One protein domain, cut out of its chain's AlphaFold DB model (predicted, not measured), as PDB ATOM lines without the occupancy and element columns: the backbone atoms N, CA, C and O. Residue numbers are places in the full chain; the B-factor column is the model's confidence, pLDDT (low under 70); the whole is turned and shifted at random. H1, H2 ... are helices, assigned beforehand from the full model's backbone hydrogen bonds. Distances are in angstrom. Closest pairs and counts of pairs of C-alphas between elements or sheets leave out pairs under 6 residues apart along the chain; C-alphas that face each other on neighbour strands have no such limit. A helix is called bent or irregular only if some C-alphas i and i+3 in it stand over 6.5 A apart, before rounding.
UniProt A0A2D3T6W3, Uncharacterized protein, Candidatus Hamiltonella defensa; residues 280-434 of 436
ATOM      1  N   ASP A 280      37.303 -11.845 -21.634       74.25
ATOM      2  CA  ASP A 280      36.010 -12.313 -22.125       74.25
ATOM      3  C   ASP A 280      36.181 -13.306 -23.276       74.25
ATOM      4  O   ASP A 280      35.536 -14.353 -23.298       74.25
ATOM      5  N   ARG A 281      37.091 -13.020 -24.212       80.06
ATOM      6  CA  ARG A 281      37.417 -13.926 -25.323       80.06
ATOM      7  C   ARG A 281      38.062 -15.233 -24.865       80.06
ATOM      8  O   ARG A 281      37.836 -16.266 -25.495       80.06
ATOM      9  N   ILE A 282      38.844 -15.208 -23.786       75.12
ATOM     10  CA  ILE A 282      39.467 -16.409 -23.211       75.12
ATOM     11  C   ILE A 282      38.432 -17.246 -22.455       75.12
ATOM     12  O   ILE A 282      38.339 -18.448 -22.692       75.12
ATOM     13  N   LEU A 283      37.610 -16.621 -21.609       71.25
ATOM     14  CA  LEU A 283      36.590 -17.304 -20.805       71.25
ATOM     15  C   LEU A 283      35.427 -17.854 -21.646       71.25
ATOM     16  O   LEU A 283      34.803 -18.834 -21.252       71.25
ATOM     17  N   LYS A 284      35.167 -17.280 -22.828       76.94
ATOM     18  CA  LYS A 284      34.225 -17.823 -23.827       76.94
ATOM     19  C   LYS A 284      34.804 -18.992 -24.641       76.94
ATOM     20  O   LYS A 284      34.090 -19.560 -25.464       76.94
ATOM     21  N   SER A 285      36.073 -19.361 -24.439       75.06
ATOM     22  CA  SER A 285      36.701 -20.514 -25.098       75.06
ATOM     23  C   SER A 285      36.814 -21.707 -24.132       75.06
ATOM     24  O   SER A 285      37.489 -21.585 -23.111       75.06
ATOM     25  N   PRO A 286      36.215 -22.876 -24.436       68.62
ATOM     26  CA  PRO A 286      36.276 -24.062 -23.578       68.62
ATOM     27  C   PRO A 286      37.599 -24.821 -23.793       68.62
ATOM     28  O   PRO A 286      37.608 -25.974 -24.212       68.62
ATOM     29  N   ASN A 287      38.734 -24.135 -23.630       80.00
ATOM     30  CA  ASN A 287      40.051 -24.684 -23.940       80.00
ATOM     31  C   ASN A 287      41.055 -24.423 -22.809       80.00
ATOM     32  O   ASN A 287      41.614 -23.328 -22.692       80.00
ATOM     33  N   LEU A 288      41.352 -25.483 -22.055       79.56
ATOM     34  CA  LEU A 288      42.421 -25.599 -21.062       79.56
ATOM     35  C   LEU A 288      43.737 -24.901 -21.445       79.56
ATOM     36  O   LEU A 288      44.375 -24.278 -20.595       79.56
ATOM     37  N   GLN A 289      44.156 -24.956 -22.714       83.75
ATOM     38  CA  GLN A 289      45.396 -24.313 -23.168       83.75
ATOM     39  C   GLN A 289      45.341 -22.786 -23.043       83.75
ATOM     40  O   GLN A 289      46.347 -22.173 -22.693       83.75
ATOM     41  N   ASN A 290      44.176 -22.165 -23.249       83.62
ATOM     42  CA  ASN A 290      44.013 -20.718 -23.102       83.62
ATOM     43  C   ASN A 290      44.054 -20.297 -21.626       83.62
ATOM     44  O   ASN A 290      44.612 -19.248 -21.307       83.62
ATOM     45  N   ILE A 291      43.564 -21.140 -20.709       83.06
ATOM     46  CA  ILE A 291      43.664 -20.893 -19.262       83.06
ATOM     47  C   ILE A 291      45.093 -21.156 -18.753       83.06
ATOM     48  O   ILE A 291      45.617 -20.380 -17.953       83.06
ATOM     49  N   LYS A 292      45.780 -22.189 -19.257       86.25
ATOM     50  CA  LYS A 292      47.208 -22.433 -18.973       86.25
ATOM     51  C   LYS A 292      48.099 -21.320 -19.532       86.25
ATOM     52  O   LYS A 292      49.053 -20.920 -18.863       86.25
ATOM     53  N   LEU A 293      47.760 -20.758 -20.695       88.19
ATOM     54  CA  LEU A 293      48.407 -19.565 -21.245       88.19
ATOM     55  C   LEU A 293      48.117 -18.324 -20.388       88.19
ATOM     56  O   LEU A 293      49.056 -17.625 -20.025       88.19
ATOM     57  N   PHE A 294      46.864 -18.090 -19.985       86.00
ATOM     58  CA  PHE A 294      46.503 -17.008 -19.060       86.00
ATOM     59  C   PHE A 294      47.290 -17.094 -17.745       86.00
ATOM     60  O   PHE A 294      47.928 -16.121 -17.356       86.00
ATOM     61  N   LEU A 295      47.338 -18.263 -17.097       85.31
ATOM     62  CA  LEU A 295      48.134 -18.483 -15.885       85.31
ATOM     63  C   LEU A 295      49.632 -18.212 -16.107       85.31
ATOM     64  O   LEU A 295      50.310 -17.741 -15.192       85.31
ATOM     65  N   LYS A 296      50.158 -18.501 -17.303       87.88
ATOM     66  CA  LYS A 296      51.559 -18.270 -17.676       87.88
ATOM     67  C   LYS A 296      51.862 -16.788 -17.899       87.88
ATOM     68  O   LYS A 296      52.837 -16.295 -17.338       87.88
ATOM     69  N   GLU A 297      51.040 -16.075 -18.665       84.94
ATOM     70  CA  GLU A 297      51.214 -14.635 -18.891       84.94
ATOM     71  C   GLU A 297      50.924 -13.830 -17.619       84.94
ATOM     72  O   GLU A 297      51.723 -12.969 -17.260       84.94
ATOM     73  N   TYR A 298      49.900 -14.200 -16.840       81.12
ATOM     74  CA  TYR A 298      49.676 -13.630 -15.513       81.12
ATOM     75  C   TYR A 298      50.926 -13.771 -14.639       81.12
ATOM     76  O   TYR A 298      51.416 -12.766 -14.131       81.12
ATOM     77  N   LYS A 299      51.495 -14.982 -14.499       80.94
ATOM     78  CA  LYS A 299      52.735 -15.215 -13.728       80.94
ATOM     79  C   LYS A 299      53.936 -14.401 -14.234       80.94
ATOM     80  O   LYS A 299      54.766 -14.035 -13.413       80.94
ATOM     81  N   LYS A 300      54.027 -14.105 -15.536       81.88
ATOM     82  CA  LYS A 300      55.110 -13.300 -16.135       81.88
ATOM     83  C   LYS A 300      54.985 -11.798 -15.901       81.88
ATOM     84  O   LYS A 300      56.010 -11.140 -15.769       81.88
ATOM     85  N   GLU A 301      53.773 -11.237 -15.939       69.25
ATOM     86  CA  GLU A 301      53.606  -9.778 -16.057       69.25
ATOM     87  C   GLU A 301      54.173  -8.973 -14.877       69.25
ATOM     88  O   GLU A 301      54.333  -7.760 -15.006       69.25
ATOM     89  N   ASN A 302      54.436  -9.606 -13.723       52.06
ATOM     90  CA  ASN A 302      54.885  -8.975 -12.469       52.06
ATOM     91  C   ASN A 302      54.014  -7.800 -11.982       52.06
ATOM     92  O   ASN A 302      54.358  -7.110 -11.023       52.06
ATOM     93  N   SER A 303      52.862  -7.575 -12.610       53.38
ATOM     94  CA  SER A 303      51.991  -6.449 -12.339       53.38
ATOM     95  C   SER A 303      51.378  -6.582 -10.942       53.38
ATOM     96  O   SER A 303      50.733  -7.576 -10.608       53.38
ATOM     97  N   SER A 304      51.525  -5.542 -10.123       53.25
ATOM     98  CA  SER A 304      50.812  -5.369  -8.847       53.25
ATOM     99  C   SER A 304      49.316  -5.072  -9.033       53.25
ATOM    100  O   SER A 304      48.625  -4.701  -8.089       53.25
ATOM    101  N   LYS A 305      48.811  -5.207 -10.265       63.53
ATOM    102  CA  LYS A 305      47.415  -4.982 -10.610       63.53
ATOM    103  C   LYS A 305      46.587  -6.159 -10.126       63.53
ATOM    104  O   LYS A 305      46.804  -7.296 -10.539       63.53
ATOM    105  N   THR A 306      45.621  -5.836  -9.281       62.03
ATOM    106  CA  THR A 306      44.518  -6.709  -8.906       62.03
ATOM    107  C   THR A 306      43.840  -7.264 -10.160       62.03
ATOM    108  O   THR A 306      43.683  -6.560 -11.167       62.03
ATOM    109  N   ILE A 307      43.464  -8.546 -10.136       71.88
ATOM    110  CA  ILE A 307      42.733  -9.148 -11.254       71.88
ATOM    111  C   ILE A 307      41.302  -8.616 -11.188       71.88
ATOM    112  O   ILE A 307      40.471  -9.142 -10.452       71.88
ATOM    113  N   ASN A 308      41.008  -7.577 -11.969       79.88
ATOM    114  CA  ASN A 308      39.649  -7.062 -12.127       79.88
ATOM    115  C   ASN A 308      38.827  -7.984 -13.047       79.88
ATOM    116  O   ASN A 308      38.500  -7.619 -14.178       79.88
ATOM    117  N   MET A 309      38.564  -9.194 -12.552       82.81
ATOM    118  CA  MET A 309      37.513 -10.087 -13.028       82.81
ATOM    119  C   MET A 309      36.280  -9.925 -12.138       82.81
ATOM    120  O   MET A 309      36.417  -9.743 -10.926       82.81
ATOM    121  N   ASP A 310      35.086 -10.042 -12.713       86.94
ATOM    122  CA  ASP A 310      33.830 -10.070 -11.954       86.94
ATOM    123  C   ASP A 310      33.500 -11.470 -11.385       86.94
ATOM    124  O   ASP A 310      34.129 -12.474 -11.726       86.94
ATOM    125  N   ASN A 311      32.506 -11.559 -10.492       84.44
ATOM    126  CA  ASN A 311      32.076 -12.833  -9.891       84.44
ATOM    127  C   ASN A 311      31.685 -13.907 -10.926       84.44
ATOM    128  O   ASN A 311      31.941 -15.086 -10.691       84.44
ATOM    129  N   ASN A 312      31.085 -13.548 -12.065       87.38
ATOM    130  CA  ASN A 312      30.669 -14.510 -13.091       87.38
ATOM    131  C   ASN A 312      31.878 -15.045 -13.864       87.38
ATOM    132  O   ASN A 312      31.963 -16.248 -14.120       87.38
ATOM    133  N   GLN A 313      32.839 -14.176 -14.178       89.31
ATOM    134  CA  GLN A 313      34.119 -14.553 -14.775       89.31
ATOM    135  C   GLN A 313      34.923 -15.481 -13.848       89.31
ATOM    136  O   GLN A 313      35.442 -16.501 -14.304       89.31
ATOM    137  N   ILE A 314      34.984 -15.181 -12.543       88.19
ATOM    138  CA  ILE A 314      35.676 -16.022 -11.550       88.19
ATOM    139  C   ILE A 314      34.955 -17.371 -11.371       88.19
ATOM    140  O   ILE A 314      35.604 -18.415 -11.451       88.19
ATOM    141  N   ASN A 315      33.624 -17.375 -11.214       87.88
ATOM    142  CA  ASN A 315      32.817 -18.602 -11.148       87.88
ATOM    143  C   ASN A 315      33.016 -19.484 -12.393       87.88
ATOM    144  O   ASN A 315      33.198 -20.695 -12.269       87.88
ATOM    145  N   SER A 316      33.024 -18.891 -13.590       90.31
ATOM    146  CA  SER A 316      33.236 -19.613 -14.852       90.31
ATOM    147  C   SER A 316      34.636 -20.227 -14.932       90.31
ATOM    148  O   SER A 316      34.777 -21.381 -15.330       90.31
ATOM    149  N   LEU A 317      35.667 -19.489 -14.507       88.38
ATOM    150  CA  LEU A 317      37.049 -19.971 -14.480       88.38
ATOM    151  C   LEU A 317      37.251 -21.123 -13.478       88.38
ATOM    152  O   LEU A 317      37.934 -22.095 -13.798       88.38
ATOM    153  N   TRP A 318      36.621 -21.043 -12.299       89.56
ATOM    154  CA  TRP A 318      36.603 -22.129 -11.312       89.56
ATOM    155  C   TRP A 318      35.883 -23.369 -11.850       89.56
ATOM    156  O   TRP A 318      36.430 -24.470 -11.816       89.56
ATOM    157  N   ASN A 319      34.684 -23.189 -12.411       90.06
ATOM    158  CA  ASN A 319      33.869 -24.290 -12.921       90.06
ATOM    159  C   ASN A 319      34.508 -24.984 -14.134       90.06
ATOM    160  O   ASN A 319      34.432 -26.204 -14.219       90.06
ATOM    161  N   MET A 320      35.195 -24.263 -15.028       88.31
ATOM    162  CA  MET A 320      35.980 -24.889 -16.103       88.31
ATOM    163  C   MET A 320      37.098 -25.777 -15.541       88.31
ATOM    164  O   MET A 320      37.158 -26.961 -15.868       88.31
ATOM    165  N   ALA A 321      37.917 -25.250 -14.624       88.56
ATOM    166  CA  ALA A 321      39.003 -26.010 -14.002       88.56
ATOM    167  C   ALA A 321      38.513 -27.229 -13.194       88.56
ATOM    168  O   ALA A 321      39.187 -28.257 -13.131       88.56
ATOM    169  N   LYS A 322      37.323 -27.119 -12.594       88.50
ATOM    170  CA  LYS A 322      36.644 -28.197 -11.868       88.50
ATOM    171  C   LYS A 322      36.091 -29.273 -12.806       88.50
ATOM    172  O   LYS A 322      36.294 -30.453 -12.538       88.50
ATOM    173  N   ASN A 323      35.443 -28.885 -13.904       88.25
ATOM    174  CA  ASN A 323      34.849 -29.814 -14.870       88.25
ATOM    175  C   ASN A 323      35.906 -30.628 -15.633       88.25
ATOM    176  O   ASN A 323      35.677 -31.797 -15.929       88.25
ATOM    177  N   GLU A 324      37.073 -30.042 -15.917       88.25
ATOM    178  CA  GLU A 324      38.212 -30.747 -16.528       88.25
ATOM    179  C   GLU A 324      38.998 -31.621 -15.525       88.25
ATOM    180  O   GLU A 324      39.886 -32.371 -15.926       88.25
ATOM    181  N   ASN A 325      38.681 -31.542 -14.223       87.38
ATOM    182  CA  ASN A 325      39.333 -32.269 -13.123       87.38
ATOM    183  C   ASN A 325      40.868 -32.071 -13.036       87.38
ATOM    184  O   ASN A 325      41.585 -32.872 -12.428       87.38
ATOM    185  N   ASP A 326      41.407 -30.989 -13.614       89.94
ATOM    186  CA  ASP A 326      42.838 -30.682 -13.555       89.94
ATOM    187  C   ASP A 326      43.193 -30.101 -12.174       89.94
ATOM    188  O   ASP A 326      43.178 -28.892 -11.920       89.94
ATOM    189  N   LYS A 327      43.551 -30.996 -11.248       90.19
ATOM    190  CA  LYS A 327      43.952 -30.635  -9.882       90.19
ATOM    191  C   LYS A 327      45.174 -29.701  -9.831       90.19
ATOM    192  O   LYS A 327      45.298 -28.940  -8.870       90.19
ATOM    193  N   GLN A 328      46.061 -29.699 -10.835       90.12
ATOM    194  CA  GLN A 328      47.210 -28.777 -10.874       90.12
ATOM    195  C   GLN A 328      46.791 -27.361 -11.289       90.12
ATOM    196  O   GLN A 328      47.283 -26.369 -10.736       90.12
ATOM    197  N   MET A 329      45.861 -27.262 -12.237       90.50
ATOM    198  CA  MET A 329      45.222 -26.024 -12.672       90.50
ATOM    199  C   MET A 329      44.386 -25.413 -11.543       90.50
ATOM    200  O   MET A 329      44.597 -24.247 -11.220       90.50
ATOM    201  N   LEU A 330      43.535 -26.199 -10.869       91.94
ATOM    202  CA  LEU A 330      42.795 -25.758  -9.678       91.94
ATOM    203  C   LEU A 330      43.741 -25.252  -8.579       91.94
ATOM    204  O   LEU A 330      43.572 -24.131  -8.101       91.94
ATOM    205  N   LYS A 331      44.797 -26.009  -8.242       92.94
ATOM    206  CA  LYS A 331      45.816 -25.591  -7.256       92.94
ATOM    207  C   LYS A 331      46.565 -24.314  -7.670       92.94
ATOM    208  O   LYS A 331      47.015 -23.563  -6.809       92.94
ATOM    209  N   SER A 332      46.685 -24.046  -8.973       91.81
ATOM    210  CA  SER A 332      47.292 -22.820  -9.515       91.81
ATOM    211  C   SER A 332      46.331 -21.625  -9.563       91.81
ATOM    212  O   SER A 332      46.790 -20.486  -9.499       91.81
ATOM    213  N   LEU A 333      45.024 -21.871  -9.698       91.88
ATOM    214  CA  LEU A 333      43.972 -20.852  -9.754       91.88
ATOM    215  C   LEU A 333      43.488 -20.426  -8.370       91.88
ATOM    216  O   LEU A 333      43.208 -19.246  -8.177       91.88
ATOM    217  N   PHE A 334      43.399 -21.358  -7.418       94.00
ATOM    218  CA  PHE A 334      42.772 -21.138  -6.115       94.00
ATOM    219  C   PHE A 334      43.294 -19.893  -5.368       94.00
ATOM    220  O   PHE A 334      42.460 -19.082  -4.969       94.00
ATOM    221  N   PRO A 335      44.615 -19.620  -5.273       93.31
ATOM    222  CA  PRO A 335      45.108 -18.375  -4.677       93.31
ATOM    223  C   PRO A 335      44.598 -17.101  -5.364       93.31
ATOM    224  O   PRO A 335      44.367 -16.093  -4.706       93.31
ATOM    225  N   LEU A 336      44.426 -17.133  -6.688       91.50
ATOM    226  CA  LEU A 336      44.032 -15.972  -7.490       91.50
ATOM    227  C   LEU A 336      42.531 -15.705  -7.353       91.50
ATOM    228  O   LEU A 336      42.118 -14.575  -7.112       91.50
ATOM    229  N   VAL A 337      41.743 -16.776  -7.453       91.75
ATOM    230  CA  VAL A 337      40.290 -16.813  -7.249       91.75
ATOM    231  C   VAL A 337      39.925 -16.322  -5.844       91.75
ATOM    232  O   VAL A 337      39.058 -15.460  -5.695       91.75
ATOM    233  N   LEU A 338      40.635 -16.815  -4.823       93.44
ATOM    234  CA  LEU A 338      40.401 -16.473  -3.423       93.44
ATOM    235  C   LEU A 338      40.695 -14.994  -3.131       93.44
ATOM    236  O   LEU A 338      39.836 -14.298  -2.591       93.44
ATOM    237  N   HIS A 339      41.871 -14.486  -3.524       93.00
ATOM    238  CA  HIS A 339      42.213 -13.073  -3.310       93.00
ATOM    239  C   HIS A 339      41.288 -12.124  -4.083       93.00
ATOM    240  O   HIS A 339      40.829 -11.141  -3.505       93.00
ATOM    241  N   ALA A 340      40.930 -12.440  -5.332       90.88
ATOM    242  CA  ALA A 340      40.035 -11.598  -6.130       90.88
ATOM    243  C   ALA A 340      38.634 -11.441  -5.497       90.88
ATOM    244  O   ALA A 340      38.092 -10.336  -5.469       90.88
ATOM    245  N   VAL A 341      38.052 -12.504  -4.926       91.69
ATOM    246  CA  VAL A 341      36.755 -12.395  -4.227       91.69
ATOM    247  C   VAL A 341      36.860 -11.684  -2.879       91.69
ATOM    248  O   VAL A 341      35.952 -10.924  -2.535       91.69
ATOM    249  N   LEU A 342      37.960 -11.839  -2.137       92.44
ATOM    250  CA  LEU A 342      38.183 -11.056  -0.915       92.44
ATOM    251  C   LEU A 342      38.322  -9.554  -1.210       92.44
ATOM    252  O   LEU A 342      37.814  -8.729  -0.447       92.44
ATOM    253  N   GLU A 343      38.953  -9.189  -2.329       90.62
ATOM    254  CA  GLU A 343      39.015  -7.806  -2.817       90.62
ATOM    255  C   GLU A 343      37.638  -7.277  -3.247       90.62
ATOM    256  O   GLU A 343      37.293  -6.151  -2.890       90.62
ATOM    257  N   GLN A 344      36.808  -8.076  -3.930       88.31
ATOM    258  CA  GLN A 344      35.429  -7.676  -4.253       88.31
ATOM    259  C   GLN A 344      34.564  -7.479  -2.993       88.31
ATOM    260  O   GLN A 344      33.856  -6.473  -2.882       88.31
ATOM    261  N   ARG A 345      34.642  -8.403  -2.020       89.62
ATOM    262  CA  ARG A 345      33.879  -8.350  -0.756       89.62
ATOM    263  C   ARG A 345      34.174  -7.092   0.070       89.62
ATOM    264  O   ARG A 345      33.272  -6.592   0.746       89.62
ATOM    265  N   LYS A 346      35.370  -6.498  -0.066       89.56
ATOM    266  CA  LYS A 346      35.747  -5.209   0.553       89.56
ATOM    267  C   LYS A 346      34.698  -4.111   0.364       89.56
ATOM    268  O   LYS A 346      34.431  -3.347   1.290       89.56
ATOM    269  N   ASN A 347      34.099  -4.035  -0.824       82.00
ATOM    270  CA  ASN A 347      33.241  -2.917  -1.214       82.00
ATOM    271  C   ASN A 347      31.812  -2.992  -0.640       82.00
ATOM    272  O   ASN A 347      31.021  -2.092  -0.909       82.00
ATOM    273  N   LYS A 348      31.480  -4.025   0.160       65.38
ATOM    274  CA  LYS A 348      30.199  -4.270   0.870       65.38
ATOM    275  C   LYS A 348      28.910  -4.355   0.041       65.38
ATOM    276  O   LYS A 348      28.015  -5.086   0.440       65.38
ATOM    277  N   ALA A 349      28.787  -3.669  -1.090       58.72
ATOM    278  CA  ALA A 349      27.570  -3.626  -1.906       58.72
ATOM    279  C   ALA A 349      27.251  -4.948  -2.641       58.72
ATOM    280  O   ALA A 349      26.273  -5.015  -3.377       58.72
ATOM    281  N   ASN A 350      28.081  -5.984  -2.476       59.62
ATOM    282  CA  ASN A 350      27.948  -7.267  -3.163       59.62
ATOM    283  C   ASN A 350      28.209  -8.454  -2.210       59.62
ATOM    284  O   ASN A 350      28.992  -9.356  -2.503       59.62
ATOM    285  N   THR A 351      27.558  -8.440  -1.039       55.69
ATOM    286  CA  THR A 351      27.571  -9.544  -0.052       55.69
ATOM    287  C   THR A 351      27.080 -10.874  -0.621       55.69
ATOM    288  O   THR A 351      27.447 -11.924  -0.109       55.69
ATOM    289  N   ASN A 352      26.336 -10.849  -1.732       58.00
ATOM    290  CA  ASN A 352      25.833 -12.026  -2.446       58.00
ATOM    291  C   ASN A 352      26.943 -12.855  -3.137       58.00
ATOM    292  O   ASN A 352      26.655 -13.730  -3.950       58.00
ATOM    293  N   SER A 353      28.219 -12.628  -2.801       60.88
ATOM    294  CA  SER A 353      29.308 -13.580  -3.034       60.88
ATOM    295  C   SER A 353      29.183 -14.764  -2.056       60.88
ATOM    296  O   SER A 353      29.933 -14.900  -1.085       60.88
ATOM    297  N   THR A 354      28.190 -15.617  -2.327       64.00
ATOM    298  CA  THR A 354      27.809 -16.832  -1.577       64.00
ATOM    299  C   THR A 354      28.801 -17.988  -1.717       64.00
ATOM    300  O   THR A 354      28.638 -19.034  -1.097       64.00
ATOM    301  N   ASN A 355      29.816 -17.841  -2.570       84.06
ATOM    302  CA  ASN A 355      30.644 -18.962  -3.013       84.06
ATOM    303  C   ASN A 355      31.979 -19.070  -2.265       84.06
ATOM    304  O   ASN A 355      32.657 -20.081  -2.414       84.06
ATOM    305  N   LEU A 356      32.330 -18.093  -1.419       87.75
ATOM    306  CA  LEU A 356      33.567 -18.124  -0.633       87.75
ATOM    307  C   LEU A 356      33.630 -19.348   0.296       87.75
ATOM    308  O   LEU A 356      34.645 -20.037   0.321       87.75
ATOM    309  N   GLU A 357      32.544 -19.654   1.012       88.75
ATOM    310  CA  GLU A 357      32.469 -20.841   1.875       88.75
ATOM    311  C   GLU A 357      32.598 -22.133   1.056       88.75
ATOM    312  O   GLU A 357      33.445 -22.973   1.355       88.75
ATOM    313  N   ASN A 358      31.844 -22.248  -0.043       90.12
ATOM    314  CA  ASN A 358      31.928 -23.388  -0.957       90.12
ATOM    315  C   ASN A 358      33.357 -23.605  -1.489       90.12
ATOM    316  O   ASN A 358      33.834 -24.738  -1.509       90.12
ATOM    317  N   TRP A 359      34.070 -22.542  -1.870       89.31
ATOM    318  CA  TRP A 359      35.452 -22.640  -2.349       89.31
ATOM    319  C   TRP A 359      36.457 -22.972  -1.248       89.31
ATOM    320  O   TRP A 359      37.397 -23.715  -1.514       89.31
ATOM    321  N   LEU A 360      36.286 -22.468  -0.023       88.75
ATOM    322  CA  LEU A 360      37.156 -22.826   1.105       88.75
ATOM    323  C   LEU A 360      36.939 -24.289   1.531       88.75
ATOM    324  O   LEU A 360      37.906 -25.016   1.767       88.75
ATOM    325  N   ILE A 361      35.692 -24.770   1.497       88.69
ATOM    326  CA  ILE A 361      35.348 -26.187   1.674       88.69
ATOM    327  C   ILE A 361      35.943 -27.051   0.547       88.69
ATOM    328  O   ILE A 361      36.519 -28.103   0.830       88.69
ATOM    329  N   GLU A 362      35.843 -26.642  -0.723       89.62
ATOM    330  CA  GLU A 362      36.440 -27.374  -1.854       89.62
ATOM    331  C   GLU A 362      37.975 -27.356  -1.825       89.62
ATOM    332  O   GLU A 362      38.600 -28.394  -2.045       89.62
ATOM    333  N   GLY A 363      38.590 -26.221  -1.488       89.00
ATOM    334  CA  GLY A 363      40.037 -26.079  -1.331       89.00
ATOM    335  C   GLY A 363      40.583 -26.954  -0.205       89.00
ATOM    336  O   GLY A 363      41.555 -27.680  -0.417       89.00
ATOM    337  N   GLY A 364      39.907 -26.978   0.950       87.50
ATOM    338  CA  GLY A 364      40.255 -27.850   2.074       87.50
ATOM    339  C   GLY A 364      40.125 -29.333   1.712       87.50
ATOM    340  O   GLY A 364      41.065 -30.100   1.905       87.50
ATOM    341  N   LYS A 365      39.015 -29.734   1.069       89.56
ATOM    342  CA  LYS A 365      38.834 -31.102   0.533       89.56
ATOM    343  C   LYS A 365      39.932 -31.504  -0.459       89.56
ATOM    344  O   LYS A 365      40.271 -32.681  -0.548       89.56
ATOM    345  N   GLN A 366      40.492 -30.551  -1.204       90.00
ATOM    346  CA  GLN A 366      41.568 -30.797  -2.165       90.00
ATOM    347  C   GLN A 366      42.988 -30.672  -1.586       90.00
ATOM    348  O   GLN A 366      43.941 -30.969  -2.317       90.00
ATOM    349  N   GLN A 367      43.138 -30.306  -0.306       91.50
ATOM    350  CA  GLN A 367      44.419 -29.994   0.351       91.50
ATOM    351  C   GLN A 367      45.178 -28.860  -0.365       91.50
ATOM    352  O   GLN A 367      46.369 -28.956  -0.688       91.50
ATOM    353  N   PHE A 368      44.459 -27.782  -0.679       93.31
ATOM    354  CA  PHE A 368      45.049 -26.522  -1.124       93.31
ATOM    355  C   PHE A 368      45.418 -25.656   0.084       93.31
ATOM    356  O   PHE A 368      44.738 -25.684   1.104       93.31
ATOM    357  N   ASP A 369      46.478 -24.857  -0.050       92.38
ATOM    358  CA  ASP A 369      46.805 -23.822   0.934       92.38
ATOM    359  C   ASP A 369      45.635 -22.832   1.026       92.38
ATOM    360  O   ASP A 369      45.341 -22.136   0.053       92.38
ATOM    361  N   LEU A 370      44.965 -22.811   2.182       93.19
ATOM    362  CA  LEU A 370      43.833 -21.934   2.494       93.19
ATOM    363  C   LEU A 370      44.264 -20.526   2.934       93.19
ATOM    364  O   LEU A 370      43.427 -19.632   3.003       93.19
ATOM    365  N   ASN A 371      45.551 -20.292   3.204       94.06
ATOM    366  CA  ASN A 371      46.090 -18.990   3.602       94.06
ATOM    367  C   ASN A 371      47.152 -18.455   2.608       94.06
ATOM    368  O   ASN A 371      48.174 -17.911   3.043       94.06
ATOM    369  N   PRO A 372      46.944 -18.553   1.279       95.12
ATOM    370  CA  PRO A 372      47.986 -18.260   0.311       95.12
ATOM    371  C   PRO A 372      48.317 -16.769   0.309       95.12
ATOM    372  O   PRO A 372      47.442 -15.917   0.496       95.12
ATOM    373  N   LYS A 373      49.586 -16.441   0.068       94.75
ATOM    374  CA  LYS A 373      50.061 -15.053  -0.009       94.75
ATOM    375  C   LYS A 373      49.867 -14.483  -1.416       94.75
ATOM    376  O   LYS A 373      50.170 -15.145  -2.409       94.75
ATOM    377  N   ASN A 374      49.359 -13.254  -1.502       93.19
ATOM    378  CA  ASN A 374      49.291 -12.498  -2.752       93.19
ATOM    379  C   ASN A 374      50.673 -11.925  -3.132       93.19
ATOM    380  O   ASN A 374      51.677 -12.144  -2.455       93.19
ATOM    381  N   ARG A 375      50.728 -11.151  -4.225       88.56
ATOM    382  CA  ARG A 375      51.969 -10.526  -4.727       88.56
ATOM    383  C   ARG A 375      52.599  -9.507  -3.774       88.56
ATOM    384  O   ARG A 375      53.791  -9.256  -3.890       88.56
ATOM    385  N   ALA A 376      51.826  -8.943  -2.848       91.44
ATOM    386  CA  ALA A 376      52.317  -8.052  -1.798       91.44
ATOM    387  C   ALA A 376      52.763  -8.813  -0.529       91.44
ATOM    388  O   ALA A 376      53.137  -8.190   0.460       91.44
ATOM    389  N   GLY A 377      52.715 -10.152  -0.532       94.12
ATOM    390  CA  GLY A 377      53.022 -10.992   0.628       94.12
ATOM    391  C   GLY A 377      51.883 -11.103   1.648       94.12
ATOM    392  O   GLY A 377      52.026 -11.825   2.637       94.12
ATOM    393  N   GLU A 378      50.747 -10.438   1.414       94.81
ATOM    394  CA  GLU A 378      49.578 -10.478   2.295       94.81
ATOM    395  C   GLU A 378      48.851 -11.817   2.136       94.81
ATOM    396  O   GLU A 378      48.529 -12.232   1.019       94.81
ATOM    397  N   SER A 379      48.590 -12.517   3.241       95.69
ATOM    398  CA  SER A 379      47.857 -13.786   3.207       95.69
ATOM    399  C   SER A 379      46.352 -13.563   3.012       95.69
ATOM    400  O   SER A 379      45.838 -12.487   3.318       95.69
ATOM    401  N   ALA A 380      45.623 -14.568   2.522       96.06
ATOM    402  CA  ALA A 380      44.175 -14.453   2.312       96.06
ATOM    403  C   ALA A 380      43.420 -14.060   3.601       96.06
ATOM    404  O   ALA A 380      42.582 -13.159   3.581       96.06
ATOM    405  N   VAL A 381      43.794 -14.637   4.750       97.12
ATOM    406  CA  VAL A 381      43.230 -14.260   6.059       97.12
ATOM    407  C   VAL A 381      43.550 -12.806   6.418       97.12
ATOM    408  O   VAL A 381      42.675 -12.090   6.901       97.12
ATOM    409  N   TYR A 382      44.768 -12.332   6.136       96.75
ATOM    410  CA  TYR A 382      45.147 -10.937   6.375       96.75
ATOM    411  C   TYR A 382      44.328  -9.966   5.515       96.75
ATOM    412  O   TYR A 382      43.836  -8.964   6.030       96.75
ATOM    413  N   VAL A 383      44.104 -10.279   4.233       95.88
ATOM    414  CA  VAL A 383      43.250  -9.469   3.345       95.88
ATOM    415  C   VAL A 383      41.797  -9.447   3.840       95.88
ATOM    416  O   VAL A 383      41.185  -8.380   3.868       95.88
ATOM    417  N   ALA A 384      41.260 -10.576   4.315       95.94
ATOM    418  CA  ALA A 384      39.921 -10.635   4.910       95.94
ATOM    419  C   ALA A 384      39.797  -9.770   6.181       95.94
ATOM    420  O   ALA A 384      38.846  -8.995   6.305       95.94
ATOM    421  N   VAL A 385      40.779  -9.835   7.090       96.50
ATOM    422  CA  VAL A 385      40.827  -9.002   8.308       96.50
ATOM    423  C   VAL A 385      40.964  -7.512   7.970       96.50
ATOM    424  O   VAL A 385      40.219  -6.702   8.516       96.50
ATOM    425  N   LYS A 386      41.844  -7.156   7.027       95.38
ATOM    426  CA  LYS A 386      42.103  -5.783   6.551       95.38
ATOM    427  C   LYS A 386      40.901  -5.158   5.834       95.38
ATOM    428  O   LYS A 386      40.621  -3.978   5.995       95.38
ATOM    429  N   ASN A 387      40.144  -5.946   5.071       94.00
ATOM    430  CA  ASN A 387      38.856  -5.517   4.504       94.00
ATOM    431  C   ASN A 387      37.738  -5.510   5.573       94.00
ATOM    432  O   ASN A 387      36.654  -4.942   5.387       94.00
ATOM    433  N   GLY A 388      38.011  -6.127   6.722       94.56
ATOM    434  CA  GLY A 388      37.114  -6.323   7.845       94.56
ATOM    435  C   GLY A 388      35.877  -7.137   7.472       94.56
ATOM    436  O   GLY A 388      34.763  -6.744   7.827       94.56
ATOM    437  N   ASP A 389      36.067  -8.211   6.713       93.50
ATOM    438  CA  ASP A 389      35.029  -9.187   6.397       93.50
ATOM    439  C   ASP A 389      34.928 -10.203   7.545       93.50
ATOM    440  O   ASP A 389      35.676 -11.176   7.624       93.50
ATOM    441  N   GLU A 390      34.023  -9.929   8.488       94.25
ATOM    442  CA  GLU A 390      33.835 -10.738   9.699       94.25
ATOM    443  C   GLU A 390      33.412 -12.179   9.378       94.25
ATOM    444  O   GLU A 390      33.769 -13.104  10.104       94.25
ATOM    445  N   GLU A 391      32.678 -12.374   8.283       92.50
ATOM    446  CA  GLU A 391      32.192 -13.675   7.832       92.50
ATOM    447  C   GLU A 391      33.327 -14.486   7.200       92.50
ATOM    448  O   GLU A 391      33.588 -15.603   7.640       92.50
ATOM    449  N   ALA A 392      34.080 -13.902   6.261       93.62
ATOM    450  CA  ALA A 392      35.255 -14.550   5.681       93.62
ATOM    451  C   ALA A 392      36.269 -14.955   6.762       93.62
ATOM    452  O   ALA A 392      36.768 -16.078   6.752       93.62
ATOM    453  N   VAL A 393      36.541 -14.074   7.734       95.69
ATOM    454  CA  VAL A 393      37.447 -14.366   8.858       95.69
ATOM    455  C   VAL A 393      36.922 -15.518   9.724       95.69
ATOM    456  O   VAL A 393      37.701 -16.396  10.097       95.69
ATOM    457  N   LYS A 394      35.613 -15.573  10.006       95.12
ATOM    458  CA  LYS A 394      34.992 -16.702  10.722       95.12
ATOM    459  C   LYS A 394      35.108 -18.017   9.947       95.12
ATOM    460  O   LYS A 394      35.478 -19.020  10.553       95.12
ATOM    461  N   ILE A 395      34.856 -18.014   8.634       93.81
ATOM    462  CA  ILE A 395      34.983 -19.216   7.792       93.81
ATOM    463  C   ILE A 395      36.442 -19.691   7.786       93.81
ATOM    464  O   ILE A 395      36.705 -20.853   8.092       93.81
ATOM    465  N   PHE A 396      37.406 -18.794   7.546       95.38
ATOM    466  CA  PHE A 396      38.837 -19.116   7.577       95.38
ATOM    467  C   PHE A 396      39.267 -19.780   8.889       95.38
ATOM    468  O   PHE A 396      39.916 -20.821   8.854       95.38
ATOM    469  N   PHE A 397      38.874 -19.226  10.039       95.50
ATOM    470  CA  PHE A 397      39.215 -19.797  11.346       95.50
ATOM    471  C   PHE A 397      38.367 -21.014  11.757       95.50
ATOM    472  O   PHE A 397      38.675 -21.636  12.773       95.50
ATOM    473  N   SER A 398      37.358 -21.412  10.971       94.19
ATOM    474  CA  SER A 398      36.695 -22.715  11.136       94.19
ATOM    475  C   SER A 398      37.557 -23.872  10.602       94.19
ATOM    476  O   SER A 398      37.505 -24.988  11.124       94.19
ATOM    477  N   HIS A 399      38.425 -23.606   9.616       93.62
ATOM    478  CA  HIS A 399      39.383 -24.582   9.106       93.62
ATOM    479  C   HIS A 399      40.570 -24.738  10.071       93.62
ATOM    480  O   HIS A 399      41.408 -23.844  10.211       93.62
ATOM    481  N   LYS A 400      40.678 -25.919  10.697       93.50
ATOM    482  CA  LYS A 400      41.728 -26.246  11.682       93.50
ATOM    483  C   LYS A 400      43.145 -25.915  11.199       93.50
ATOM    484  O   LYS A 400      43.944 -25.419  11.982       93.50
ATOM    485  N   GLU A 401      43.456 -26.158   9.929       92.19
ATOM    486  CA  GLU A 401      44.780 -25.903   9.341       92.19
ATOM    487  C   GLU A 401      45.191 -24.424   9.432       92.19
ATOM    488  O   GLU A 401      46.329 -24.112   9.781       92.19
ATOM    489  N   VAL A 402      44.243 -23.510   9.196       94.12
ATOM    490  CA  VAL A 402      44.446 -22.058   9.289       94.12
ATOM    491  C   VAL A 402      44.616 -21.632  10.748       94.12
ATOM    492  O   VAL A 402      45.537 -20.879  11.070       94.12
ATOM    493  N   TYR A 403      43.776 -22.154  11.648       95.00
ATOM    494  CA  TYR A 403      43.887 -21.892  13.087       95.00
ATOM    495  C   TYR A 403      45.233 -22.371  13.658       95.00
ATOM    496  O   TYR A 403      45.920 -21.607  14.328       95.00
ATOM    497  N   GLU A 404      45.656 -23.597  13.342       93.62
ATOM    498  CA  GLU A 404      46.942 -24.169  13.768       93.62
ATOM    499  C   GLU A 404      48.145 -23.404  13.195       93.62
ATOM    500  O   GLU A 404      49.147 -23.224  13.890       93.62
ATOM    501  N   HIS A 405      48.055 -22.920  11.951       92.75
ATOM    502  CA  HIS A 405      49.089 -22.082  11.342       92.75
ATOM    503  C   HIS A 405      49.290 -20.776  12.122       92.75
ATOM    504  O   HIS A 405      50.427 -20.432  12.451       92.75
ATOM    505  N   PHE A 406      48.210 -20.068  12.461       93.81
ATOM    506  CA  PHE A 406      48.312 -18.817  13.215       93.81
ATOM    507  C   PHE A 406      48.585 -19.036  14.712       93.81
ATOM    508  O   PHE A 406      49.349 -18.263  15.282       93.81
ATOM    509  N   LYS A 407      48.088 -20.117  15.337       92.81
ATOM    510  CA  LYS A 407      48.437 -20.494  16.725       92.81
ATOM    511  C   LYS A 407      49.948 -20.692  16.904       92.81
ATOM    512  O   LYS A 407      50.499 -20.311  17.930       92.81
ATOM    513  N   LYS A 408      50.627 -21.280  15.912       93.94
ATOM    514  CA  LYS A 408      52.083 -21.522  15.952       93.94
ATOM    515  C   LYS A 408      52.919 -20.282  15.623       93.94
ATOM    516  O   LYS A 408      54.080 -20.223  16.009       93.94
ATOM    517  N   ASN A 409      52.342 -19.297  14.934       92.62
ATOM    518  CA  ASN A 409      53.027 -18.085  14.486       92.62
ATOM    519  C   ASN A 409      52.451 -16.846  15.189       92.62
ATOM    520  O   ASN A 409      51.798 -16.011  14.562       92.62
ATOM    521  N   THR A 410      52.720 -16.713  16.492       91.94
ATOM    522  CA  THR A 410      52.262 -15.594  17.346       91.94
ATOM    523  C   THR A 410      52.508 -14.220  16.715       91.94
ATOM    524  O   THR A 410      51.598 -13.398  16.652       91.94
ATOM    525  N   ASN A 411      53.695 -14.006  16.139       94.06
ATOM    526  CA  ASN A 411      54.067 -12.776  15.428       94.06
ATOM    527  C   ASN A 411      53.145 -12.436  14.241       94.06
ATOM    528  O   ASN A 411      52.964 -11.258  13.933       94.06
ATOM    529  N   ASP A 412      52.576 -13.432  13.557       92.56
ATOM    530  CA  ASP A 412      51.629 -13.221  12.455       92.56
ATOM    531  C   ASP A 412      50.180 -13.128  12.966       92.56
ATOM    532  O   ASP A 412      49.396 -12.351  12.418       92.56
ATOM    533  N   PHE A 413      49.838 -13.800  14.074       94.62
ATOM    534  CA  PHE A 413      48.568 -13.584  14.782       94.62
ATOM    535  C   PHE A 413      48.462 -12.136  15.300       94.62
ATOM    536  O   PHE A 413      47.455 -11.462  15.084       94.62
ATOM    537  N   GLU A 414      49.524 -11.601  15.907       94.75
ATOM    538  CA  GLU A 414      49.582 -10.201  16.338       94.75
ATOM    539  C   GLU A 414      49.391  -9.216  15.179       94.75
ATOM    540  O   GLU A 414      48.725  -8.194  15.349       94.75
ATOM    541  N   LYS A 415      49.942  -9.509  13.992       95.56
ATOM    542  CA  LYS A 415      49.728  -8.684  12.790       95.56
ATOM    543  C   LYS A 415      48.262  -8.697  12.358       95.56
ATOM    544  O   LYS A 415      47.757  -7.641  11.991       95.56
ATOM    545  N   LEU A 416      47.558  -9.832  12.462       95.38
ATOM    546  CA  LEU A 416      46.107  -9.881  12.236       95.38
ATOM    547  C   LEU A 416      45.346  -9.018  13.256       95.38
ATOM    548  O   LEU A 416      44.522  -8.202  12.854       95.38
ATOM    549  N   ILE A 417      45.639  -9.134  14.559       95.31
ATOM    550  CA  ILE A 417      44.981  -8.311  15.596       95.31
ATOM    551  C   ILE A 417      45.226  -6.810  15.350       95.31
ATOM    552  O   ILE A 417      44.313  -6.001  15.515       95.31
ATOM    553  N   LYS A 418      46.441  -6.431  14.931       95.31
ATOM    554  CA  LYS A 418      46.819  -5.040  14.623       95.31
ATOM    555  C   LYS A 418      46.183  -4.521  13.324       95.31
ATOM    556  O   LYS A 418      45.877  -3.337  13.253       95.31
ATOM    557  N   ALA A 419      45.935  -5.387  12.338       93.81
ATOM    558  CA  ALA A 419      45.245  -5.050  11.086       93.81
ATOM    559  C   ALA A 419      43.703  -5.055  11.188       93.81
ATOM    560  O   ALA A 419      43.020  -4.656  10.246       93.81
ATOM    561  N   ALA A 420      43.134  -5.511  12.309       95.25
ATOM    562  CA  ALA A 420      41.691  -5.567  12.520       95.25
ATOM    563  C   ALA A 420      41.111  -4.187  12.893       95.25
ATOM    564  O   ALA A 420      40.882  -3.892  14.066       95.25
ATOM    565  N   GLU A 421      40.815  -3.362  11.883       90.62
ATOM    566  CA  GLU A 421      40.189  -2.031  12.042       90.62
ATOM    567  C   GLU A 421      38.811  -2.063  12.733       90.62
ATOM    568  O   GLU A 421      38.361  -1.053  13.266       90.62
ATOM    569  N   LYS A 422      38.110  -3.207  12.709       89.50
ATOM    570  CA  LYS A 422      36.740  -3.354  13.233       89.50
ATOM    571  C   LYS A 422      36.744  -4.136  14.543       89.50
ATOM    572  O   LYS A 422      37.123  -5.310  14.561       89.50
ATOM    573  N   ASP A 423      36.209  -3.534  15.606       91.44
ATOM    574  CA  ASP A 423      36.217  -4.095  16.967       91.44
ATOM    575  C   ASP A 423      35.646  -5.512  17.059       91.44
ATOM    576  O   ASP A 423      36.182  -6.342  17.785       91.44
ATOM    577  N   LYS A 424      34.603  -5.839  16.283       94.06
ATOM    578  CA  LYS A 424      34.032  -7.199  16.247       94.06
ATOM    579  C   LYS A 424      35.060  -8.262  15.841       94.06
ATOM    580  O   LYS A 424      35.132  -9.315  16.469       94.06
ATOM    581  N   ILE A 425      35.877  -7.973  14.828       95.56
ATOM    582  CA  ILE A 425      36.915  -8.886  14.327       95.56
ATOM    583  C   ILE A 425      38.094  -8.912  15.294       95.56
ATOM    584  O   ILE A 425      38.581  -9.984  15.636       95.56
ATOM    585  N   LYS A 426      38.500  -7.747  15.807       95.94
ATOM    586  CA  LYS A 426      39.554  -7.629  16.820       95.94
ATOM    587  C   LYS A 426      39.215  -8.432  18.084       95.94
ATOM    588  O   LYS A 426      40.043  -9.194  18.570       95.94
ATOM    589  N   ASN A 427      37.971  -8.351  18.556       96.19
ATOM    590  CA  ASN A 427      37.463  -9.119  19.692       96.19
ATOM    591  C   ASN A 427      37.350 -10.620  19.385       96.19
ATOM    592  O   ASN A 427      37.691 -11.435  20.239       96.19
ATOM    593  N   PHE A 428      36.936 -11.006  18.172       96.31
ATOM    594  CA  PHE A 428      36.946 -12.405  17.733       96.31
ATOM    595  C   PHE A 428      38.367 -12.997  17.747       96.31
ATOM    596  O   PHE A 428      38.587 -14.035  18.370       96.31
ATOM    597  N   LEU A 429      39.343 -12.303  17.152       95.56
ATOM    598  CA  LEU A 429      40.752 -12.711  17.136       95.56
ATOM    599  C   LEU A 429      41.349 -12.767  18.553       95.56
ATOM    600  O   LEU A 429      41.972 -13.763  18.913       95.56
ATOM    601  N   ASN A 430      41.089 -11.762  19.397       95.00
ATOM    602  CA  ASN A 430      41.507 -11.762  20.804       95.00
ATOM    603  C   ASN A 430      40.915 -12.943  21.595       95.00
ATOM    604  O   ASN A 430      41.587 -13.506  22.455       95.00
ATOM    605  N   ASN A 431      39.671 -13.340  21.310       95.75
ATOM    606  CA  ASN A 431      39.019 -14.477  21.965       95.75
ATOM    607  C   ASN A 431      39.513 -15.838  21.448       95.75
ATOM    608  O   ASN A 431      39.421 -16.824  22.179       95.75
ATOM    609  N   LEU A 432      40.057 -15.908  20.228       94.25
ATOM    610  CA  LEU A 432      40.806 -17.074  19.750       94.25
ATOM    611  C   LEU A 432      42.178 -17.157  20.439       94.25
ATOM    612  O   LEU A 432      42.496 -18.195  21.007       94.25
ATOM    613  N   ASN A 433      42.931 -16.054  20.505       92.12
ATOM    614  CA  ASN A 433      44.260 -15.977  21.141       92.12
ATOM    615  C   ASN A 433      44.249 -16.149  22.681       92.12
ATOM    616  O   ASN A 433      45.295 -16.152  23.319       92.12
ATOM    617  N   LYS A 434      43.067 -16.268  23.300       91.81
ATOM    618  CA  LYS A 434      42.881 -16.656  24.714       91.81
ATOM    619  C   LYS A 434      42.593 -18.154  24.908       91.81
ATOM    620  O   LYS A 434      42.488 -18.602  26.043       91.81
TER     621      LYS A 434
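Overview. This is residues 280 to 434 of the 436 residues of an uncharacterized protein of Candidatus Hamiltonella defensa (UniProt A0A2D3T6W3). This is an elongated stack of helices in two rows: H3, H5, H7 and H10 make one row and run one way, while H4, H6 and H9 make the other and run back. H8 crosses from the first row to the second between H7 and H9, and H2 slants over one end of the stack, with the short H1 near it. The 155 printed residues hold ten named helices, H1 to H10 in order, and no named strand: the class is all helix. The whole is compact, with a radius of gyration of the C-alphas of 15.9 A and spans of 50 by 31 by 29 A.

Arrangement. H1, residues 280 to 283, touches residues 313 to 317 of H3, residues 311 to 323; the closest C-alphas are those of Leu 283 and Leu 317, 6.9 A apart. H2, residues 288 to 300, only just touches H4, residues 327 to 345, with 3 pairs of C-alphas within 8 A, the closest those of Lys 292 and Met 329 at 7.5 A, at a steep tilt of 63 degrees. H3 and H4 form a hairpin at a shallow tilt of 16 degrees, with the C-alphas of Ala 321 and Leu 330 closest at 5.8 A. H4 has a kink of 34 degrees near residue 334 and is only just irregular: C-alphas 332 and 335 are 6.9 A apart. Its residues 338 to 345 touch H6, residues 380 to 387, the same way at a shallow tilt of 10 degrees, closest at the C-alphas of Leu 342 and Ala 384, 6.1 A. H5, residues 355 to 365, touches H7, residues 390 to 398, at the C-alphas of Glu 357 and Ile 395, 6.6 A. H8, residues 400 to 408, and H7 only just touch, only at the corner, about perpendicular at 90 degrees; their closest C-alphas, of Phe 397 and Tyr 403, are 5.4 A apart. H9, residues 410 to 419, and H10, residues 423 to 432, form a hairpin, with the C-alphas of Ile 417 and Lys 426 closest at 5.6 A. Every O i to N i+4 pair is within hydrogen-bond range in H2, H3 and H5 to H10, against 13 of 15 in H4; H1 is too short for such a pair.

Along the chain. H1 begins at C-alpha 280, (36.010, -12.313, -22.125). H4 is 26.1 A long, H2 18.3 A and H3 17.9 A. H10 ends at C-alpha 432, (40.806, -17.074, 19.750).

Size, cuts and confidence. The C-alphas of Arg 281 and Lys 434 are the two farthest apart, at 50.4 A. The printed part has no cut, and the link from H5 to H6, 14 residues, is long. Mean pLDDT of the printed part is 87.6; residue 286, residues 301 to 306 and residues 348 to 354 are under 70.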